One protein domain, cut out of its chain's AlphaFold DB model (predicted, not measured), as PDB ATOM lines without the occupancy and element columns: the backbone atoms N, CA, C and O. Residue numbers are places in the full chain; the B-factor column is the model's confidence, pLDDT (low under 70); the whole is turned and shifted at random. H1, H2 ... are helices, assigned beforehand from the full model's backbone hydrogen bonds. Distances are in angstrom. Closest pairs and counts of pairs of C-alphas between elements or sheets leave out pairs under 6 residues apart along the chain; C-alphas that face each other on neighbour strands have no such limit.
ATOM      1  N   ASP A   8     128.115 130.065  99.370       86.25
ATOM      2  CA  ASP A   8     128.781 128.896  99.950       86.25
ATOM      3  C   ASP A   8     129.142 127.840  98.895       86.25
ATOM      4  O   ASP A   8     130.077 127.053  99.075       86.25
ATOM      5  N   LEU A   9     128.472 127.855  97.737       91.12
ATOM      6  CA  LEU A   9     128.779 126.939  96.644       91.12
ATOM      7  C   LEU A   9     130.184 127.183  96.072       91.12
ATOM      8  O   LEU A   9     130.841 126.244  95.620       91.12
ATOM      9  N   HIS A  10     130.681 128.423  96.131       91.25
ATOM     10  CA  HIS A  10     132.035 128.747  95.685       91.25
ATOM     11  C   HIS A  10     133.109 128.111  96.579       91.25
ATOM     12  O   HIS A  10     134.115 127.633  96.053       91.25
ATOM     13  N   SER A  11     132.903 128.068  97.901       91.50
ATOM     14  CA  SER A  11     133.799 127.377  98.843       91.50
ATOM     15  C   SER A  11     133.773 125.865  98.640       91.50
ATOM     16  O   SER A  11     134.825 125.275  98.411       91.50
ATOM     17  N   VAL A  12     132.580 125.266  98.578       93.12
ATOM     18  CA  VAL A  12     132.395 123.818  98.342       93.12
ATOM     19  C   VAL A  12     133.088 123.374  97.050       93.12
ATOM     20  O   VAL A  12     133.734 122.325  96.993       93.12
ATOM     21  N   TYR A  13     133.005 124.196  96.001       93.75
ATOM     22  CA  TYR A  13     133.720 123.957  94.752       93.75
ATOM     23  C   TYR A  13     135.247 124.038  94.909       93.75
ATOM     24  O   TYR A  13     135.966 123.204  94.359       93.75
ATOM     25  N   LEU A  14     135.771 125.020  95.650       92.31
ATOM     26  CA  LEU A  14     137.216 125.176  95.855       92.31
ATOM     27  C   LEU A  14     137.833 124.060  96.703       92.31
ATOM     28  O   LEU A  14     138.995 123.707  96.465       92.31
ATOM     29  N   ASP A  15     137.067 123.505  97.635       92.50
ATOM     30  CA  ASP A  15     137.480 122.391  98.490       92.50
ATOM     31  C   ASP A  15     137.351 121.031  97.785       92.50
ATOM     32  O   ASP A  15     137.930 120.040  98.225       92.50
ATOM     33  N   GLY A  16     136.683 120.990  96.626       92.69
ATOM     34  CA  GLY A  16     136.487 119.767  95.845       92.69
ATOM     35  C   GLY A  16     135.382 118.863  96.396       92.69
ATOM     36  O   GLY A  16     135.331 117.684  96.057       92.69
ATOM     37  N   GLU A  17     134.493 119.408  97.226       94.19
ATOM     38  CA  GLU A  17     133.374 118.689  97.843       94.19
ATOM     39  C   GLU A  17     132.115 118.676  96.958       94.19
ATOM     40  O   GLU A  17     131.151 117.962  97.242       94.19
ATOM     41  N   LEU A  18     132.113 119.436  95.855       92.69
ATOM     42  CA  LEU A  18     130.988 119.469  94.927       92.69
ATOM     43  C   LEU A  18     130.830 118.108  94.214       92.69
ATOM     44  O   LEU A  18     131.774 117.641  93.568       92.69
ATOM     45  N   PRO A  19     129.642 117.472  94.252       93.31
ATOM     46  CA  PRO A  19     129.427 116.209  93.558       93.31
ATOM     47  C   PRO A  19     129.691 116.344  92.057       93.31
ATOM     48  O   PRO A  19     129.227 117.291  91.423       93.31
ATOM     49  N   GLN A  20     130.346 115.341  91.462       90.94
ATOM     50  CA  GLN A  20     130.772 115.365  90.052       90.94
ATOM     51  C   GLN A  20     129.648 115.675  89.052       90.94
ATOM     52  O   GLN A  20     129.903 116.227  87.987       90.94
ATOM     53  N   LYS A  21     128.398 115.357  89.409       92.44
ATOM     54  CA  LYS A  21     127.214 115.641  88.588       92.44
ATOM     55  C   LYS A  21     126.959 117.141  88.389       92.44
ATOM     56  O   LYS A  21     126.483 117.518  87.328       92.44
ATOM     57  N   PHE A  22     127.282 117.975  89.378       89.50
ATOM     58  CA  PHE A  22     126.969 119.411  89.378       89.50
ATOM     59  C   PHE A  22     128.139 120.298  88.937       89.50
ATOM     60  O   PHE A  22     127.939 121.475  88.652       89.50
ATOM     61  N   ILE A  23     129.350 119.739  88.839       92.25
ATOM     62  CA  ILE A  23     130.540 120.443  88.341       92.25
ATOM     63  C   ILE A  23     130.308 121.086  86.961       92.25
ATOM     64  O   ILE A  23     130.530 122.292  86.854       92.25
ATOM     65  N   PRO A  24     129.828 120.370  85.918       92.88
ATOM     66  CA  PRO A  24     129.706 120.968  84.587       92.88
ATOM     67  C   PRO A  24     128.668 122.096  84.541       92.88
ATOM     68  O   PRO A  24     128.870 123.101  83.860       92.88
ATOM     69  N   GLU A  25     127.568 121.960  85.286       91.38
ATOM     70  CA  GLU A  25     126.521 122.986  85.376       91.38
ATOM     71  C   GLU A  25     127.037 124.248  86.074       91.38
ATOM     72  O   GLU A  25     126.805 125.369  85.615       91.38
ATOM     73  N   TYR A  26     127.788 124.067  87.161       92.31
ATOM     74  CA  TYR A  26     128.404 125.161  87.896       92.31
ATOM     75  C   TYR A  26     129.482 125.878  87.072       92.31
ATOM     76  O   TYR A  26     129.493 127.107  87.016       92.31
ATOM     77  N   GLU A  27     130.355 125.148  86.377       92.44
ATOM     78  CA  GLU A  27     131.373 125.744  85.503       92.44
ATOM     79  C   GLU A  27     130.740 126.527  84.347       92.44
ATOM     80  O   GLU A  27     131.159 127.650  84.055       92.44
ATOM     81  N   ALA A  28     129.678 125.996  83.732       92.19
ATOM     82  CA  ALA A  28     128.909 126.718  82.721       92.19
ATOM     83  C   ALA A  28     128.296 128.016  83.282       92.19
ATOM     84  O   ALA A  28     128.330 129.064  82.627       92.19
ATOM     85  N   HIS A  29     127.786 127.986  84.518       91.06
ATOM     86  CA  HIS A  29     127.277 129.178  85.191       91.06
ATOM     87  C   HIS A  29     128.383 130.212  85.448       91.06
ATOM     88  O   HIS A  29     128.227 131.375  85.084       91.06
ATOM     89  N   VAL A  30     129.516 129.807  86.022       92.38
ATOM     90  CA  VAL A  30     130.642 130.711  86.317       92.38
ATOM     91  C   VAL A  30     131.187 131.360  85.045       92.38
ATOM     92  O   VAL A  30     131.512 132.544  85.062       92.38
ATOM     93  N   ASN A  31     131.232 130.625  83.932       91.25
ATOM     94  CA  ASN A  31     131.683 131.157  82.645       91.25
ATOM     95  C   ASN A  31     130.693 132.153  82.020       91.25
ATOM     96  O   ASN A  31     131.100 133.012  81.242       91.25
ATOM     97  N   SER A  32     129.401 132.046  82.342       90.56
ATOM     98  CA  SER A  32     128.361 132.947  81.825       90.56
ATOM     99  C   SER A  32     128.073 134.146  82.736       90.56
ATOM    100  O   SER A  32     127.555 135.158  82.263       90.56
ATOM    101  N   CYS A  33     128.410 134.067  84.028       91.62
ATOM    102  CA  CYS A  33     128.107 135.094  85.020       91.62
ATOM    103  C   CYS A  33     129.381 135.802  85.535       91.62
ATOM    104  O   CYS A  33     130.076 135.252  86.397       91.62
ATOM    105  N   PRO A  34     129.647 137.065  85.137       90.69
ATOM    106  CA  PRO A  34     130.868 137.777  85.529       90.69
ATOM    107  C   PRO A  34     130.971 138.014  87.045       90.69
ATOM    108  O   PRO A  34     132.057 137.929  87.610       90.69
ATOM    109  N   ALA A  35     129.842 138.226  87.732       90.50
ATOM    110  CA  ALA A  35     129.829 138.412  89.186       90.50
ATOM    111  C   ALA A  35     130.312 137.163  89.952       90.50
ATOM    112  O   ALA A  35     131.069 137.275  90.916       90.50
ATOM    113  N   CYS A  36     129.913 135.966  89.509       91.56
ATOM    114  CA  CYS A  36     130.350 134.703  90.111       91.56
ATOM    115  C   CYS A  36     131.819 134.411  89.787       91.56
ATOM    116  O   CYS A  36     132.550 133.888  90.626       91.56
ATOM    117  N   GLN A  37     132.272 134.788  88.589       92.50
ATOM    118  CA  GLN A  37     133.674 134.677  88.197       92.50
ATOM    119  C   GLN A  37     134.587 135.542  89.079       92.50
ATOM    120  O   GLN A  37     135.639 135.073  89.517       92.50
ATOM    121  N   GLU A  38     134.178 136.778  89.377       93.12
ATOM    122  CA  GLU A  38     134.916 137.686  90.262       93.12
ATOM    123  C   GLU A  38     134.960 137.173  91.711       93.12
ATOM    124  O   GLU A  38     136.008 137.196  92.356       93.12
ATOM    125  N   GLN A  39     133.852 136.643  92.230       92.38
ATOM    126  CA  GLN A  39     133.828 136.060  93.577       92.38
ATOM    127  C   GLN A  39     134.759 134.848  93.687       92.38
ATOM    128  O   GLN A  39     135.551 134.747  94.629       92.38
ATOM    129  N   LEU A  40     134.726 133.961  92.692       93.50
ATOM    130  CA  LEU A  40     135.593 132.789  92.630       93.50
ATOM    131  C   LEU A  40     137.071 133.201  92.523       93.50
ATOM    132  O   LEU A  40     137.922 132.641  93.216       93.50
ATOM    133  N   SER A  41     137.402 134.198  91.696       93.88
ATOM    134  CA  SER A  41     138.784 134.679  91.559       93.88
ATOM    135  C   SER A  41     139.314 135.283  92.864       93.88
ATOM    136  O   SER A  41     140.458 135.016  93.238       93.88
ATOM    137  N   ARG A  42     138.468 136.004  93.609       94.25
ATOM    138  CA  ARG A  42     138.797 136.569  94.924       94.25
ATOM    139  C   ARG A  42     139.050 135.490  95.977       94.25
ATOM    140  O   ARG A  42     139.999 135.588  96.745       94.25
ATOM    141  N   LEU A  43     138.248 134.427  95.995       93.50
ATOM    142  CA  LEU A  43     138.487 133.290  96.891       93.50
ATOM    143  C   LEU A  43     139.754 132.509  96.503       93.50
ATOM    144  O   LEU A  43     140.515 132.089  97.374       93.50
ATOM    145  N   LYS A  44     140.038 132.363  95.202       94.25
ATOM    146  CA  LYS A  44     141.289 131.758  94.714       94.25
ATOM    147  C   LYS A  44     142.522 132.552  95.131       94.25
ATOM    148  O   LYS A  44     143.512 131.938  95.523       94.25
ATOM    149  N   SER A  45     142.479 133.881  95.053       94.56
ATOM    150  CA  SER A  45     143.607 134.716  95.471       94.56
ATOM    151  C   SER A  45     143.832 134.641  96.980       94.56
ATOM    152  O   SER A  45     144.971 134.461  97.402       94.56
ATOM    153  N   LEU A  46     142.766 134.656  97.788       93.31
ATOM    154  CA  LEU A  46     142.860 134.431  99.236       93.31
ATOM    155  C   LEU A  46     143.480 133.068  99.560       93.31
ATOM    156  O   LEU A  46     144.422 132.995 100.343       93.31
ATOM    157  N   ARG A  47     143.030 131.993  98.902       92.88
ATOM    158  CA  ARG A  47     143.619 130.656  99.064       92.88
ATOM    159  C   ARG A  47     145.103 130.627  98.698       92.88
ATOM    160  O   ARG A  47     145.872 129.940  99.361       92.88
ATOM    161  N   ALA A  48     145.504 131.327  97.641       91.44
ATOM    162  CA  ALA A  48     146.905 131.395  97.232       91.44
ATOM    163  C   ALA A  48     147.773 132.117  98.274       91.44
ATOM    164  O   ALA A  48     148.872 131.652  98.556       91.44
ATOM    165  N   LEU A  49     147.267 133.201  98.871       93.19
ATOM    166  CA  LEU A  49     147.953 133.912  99.953       93.19
ATOM    167  C   LEU A  49     148.100 133.036 101.200       93.19
ATOM    168  O   LEU A  49     149.195 132.941 101.740       93.19
ATOM    169  N   LEU A  50     147.032 132.345 101.607       91.00
ATOM    170  CA  LEU A  50     147.075 131.433 102.755       91.00
ATOM    171  C   LEU A  50     148.060 130.279 102.530       91.00
ATOM    172  O   LEU A  50     148.858 129.978 103.405       91.00
ATOM    173  N   LYS A  51     148.079 129.694 101.327       88.75
ATOM    174  CA  LYS A  51     149.061 128.660 100.958       88.75
ATOM    175  C   LYS A  51     150.505 129.157 100.931       88.75
ATOM    176  O   LYS A  51     151.414 128.349 101.060       88.75
ATOM    177  N   ALA A  52     150.725 130.444 100.680       85.12
ATOM    178  CA  ALA A  52     152.063 131.028 100.698       85.12
ATOM    179  C   ALA A  52     152.549 131.322 102.127       85.12
ATOM    180  O   ALA A  52     153.754 131.343 102.355       85.12
ATOM    181  N   ASP A  53     151.618 131.550 103.060       84.56
ATOM    182  CA  ASP A  53     151.890 131.752 104.488       84.56
ATOM    183  C   ASP A  53     152.084 130.429 105.248       84.56
ATOM    184  O   ASP A  53     152.701 130.391 106.312       84.56
ATOM    185  N   GLU A  54     151.606 129.313 104.689       82.00
ATOM    186  CA  GLU A  54     151.975 127.987 105.170       82.00
ATOM    187  C   GLU A  54     153.500 127.844 105.102       82.00
ATOM    188  O   GLU A  54     154.083 127.717 104.021       82.00
TER     189      GLU A  54
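This is residues 8 to 54 of the 233 residues of an uncharacterized protein of Treponema sp (UniProt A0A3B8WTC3). Two helices, H2 and the longer H3, meet near their ends at a one-residue turn and make an open V, and the short helix H1 sits in the mouth of this V, touching H3 and reaching close to the first residue of H2. The far end of H3, residues 48 to 53, sticks out as a free arm together with residue 54. The printed part has 47 residues with three named helices, in the order H1, H2, H3, and no named strand; the class is all helix. The whole is only just loose, close to compact, with a radius of gyration of the C-alphas of 11.5 A, and the C-alphas span 33 by 23 by 14 A.

H1 is residues 8 to 15, 11.0 A from first to last C-alpha, and begins with C-alpha 8 at (128.781, 128.896, 99.950). After seven residues H2 follows, residues 23 to 32, 14.3 A long, from C-alpha 23 at (130.540, 120.443, 88.341). One residue, Cys 33, stands between H2 and H3. H3 is the longest helix, residues 34 to 53, 28.9 A from first to last C-alpha, and it ends with C-alpha 53 at (151.890, 131.752, 104.488).

H1 touches H3, which meets it with residues 39 to 44 alone; the closest C-alphas are those of His 10 and Leu 40, 6.2 A apart. The two run the same way at a steep tilt of 44 degrees. H1 and H2 are close but not clearly touching: their closest C-alphas, those of Tyr 13 and Ile 23, are 8.0 A apart. They run opposite ways at a steep tilt of 64 degrees. H2 and H3 touch only at the corner by their link, and only just, with 3 pairs of C-alphas within 8 A. The closest C-alphas there are those of Val 30 and Gln 37, 5.3 A apart, and H3 takes part with residues 36 to 37 alone. H2 and H3 run opposite ways at a steep tilt of 67 degrees, only just short of about perpendicular. In H1, H2 and H3 every O i to N i+4 pair is within hydrogen-bond range.

The two C-alphas farthest apart are those of Ser 32 and Glu 54, 33.6 A. Residues 48 to 54, of which 48 to 53 belong to H3, stand free. The link from H1 to H2 is short and the link from H2 to H3 is tight. The printed part has no cut. The mean pLDDT of the printed part is 91.6, and no printed residue is under 70.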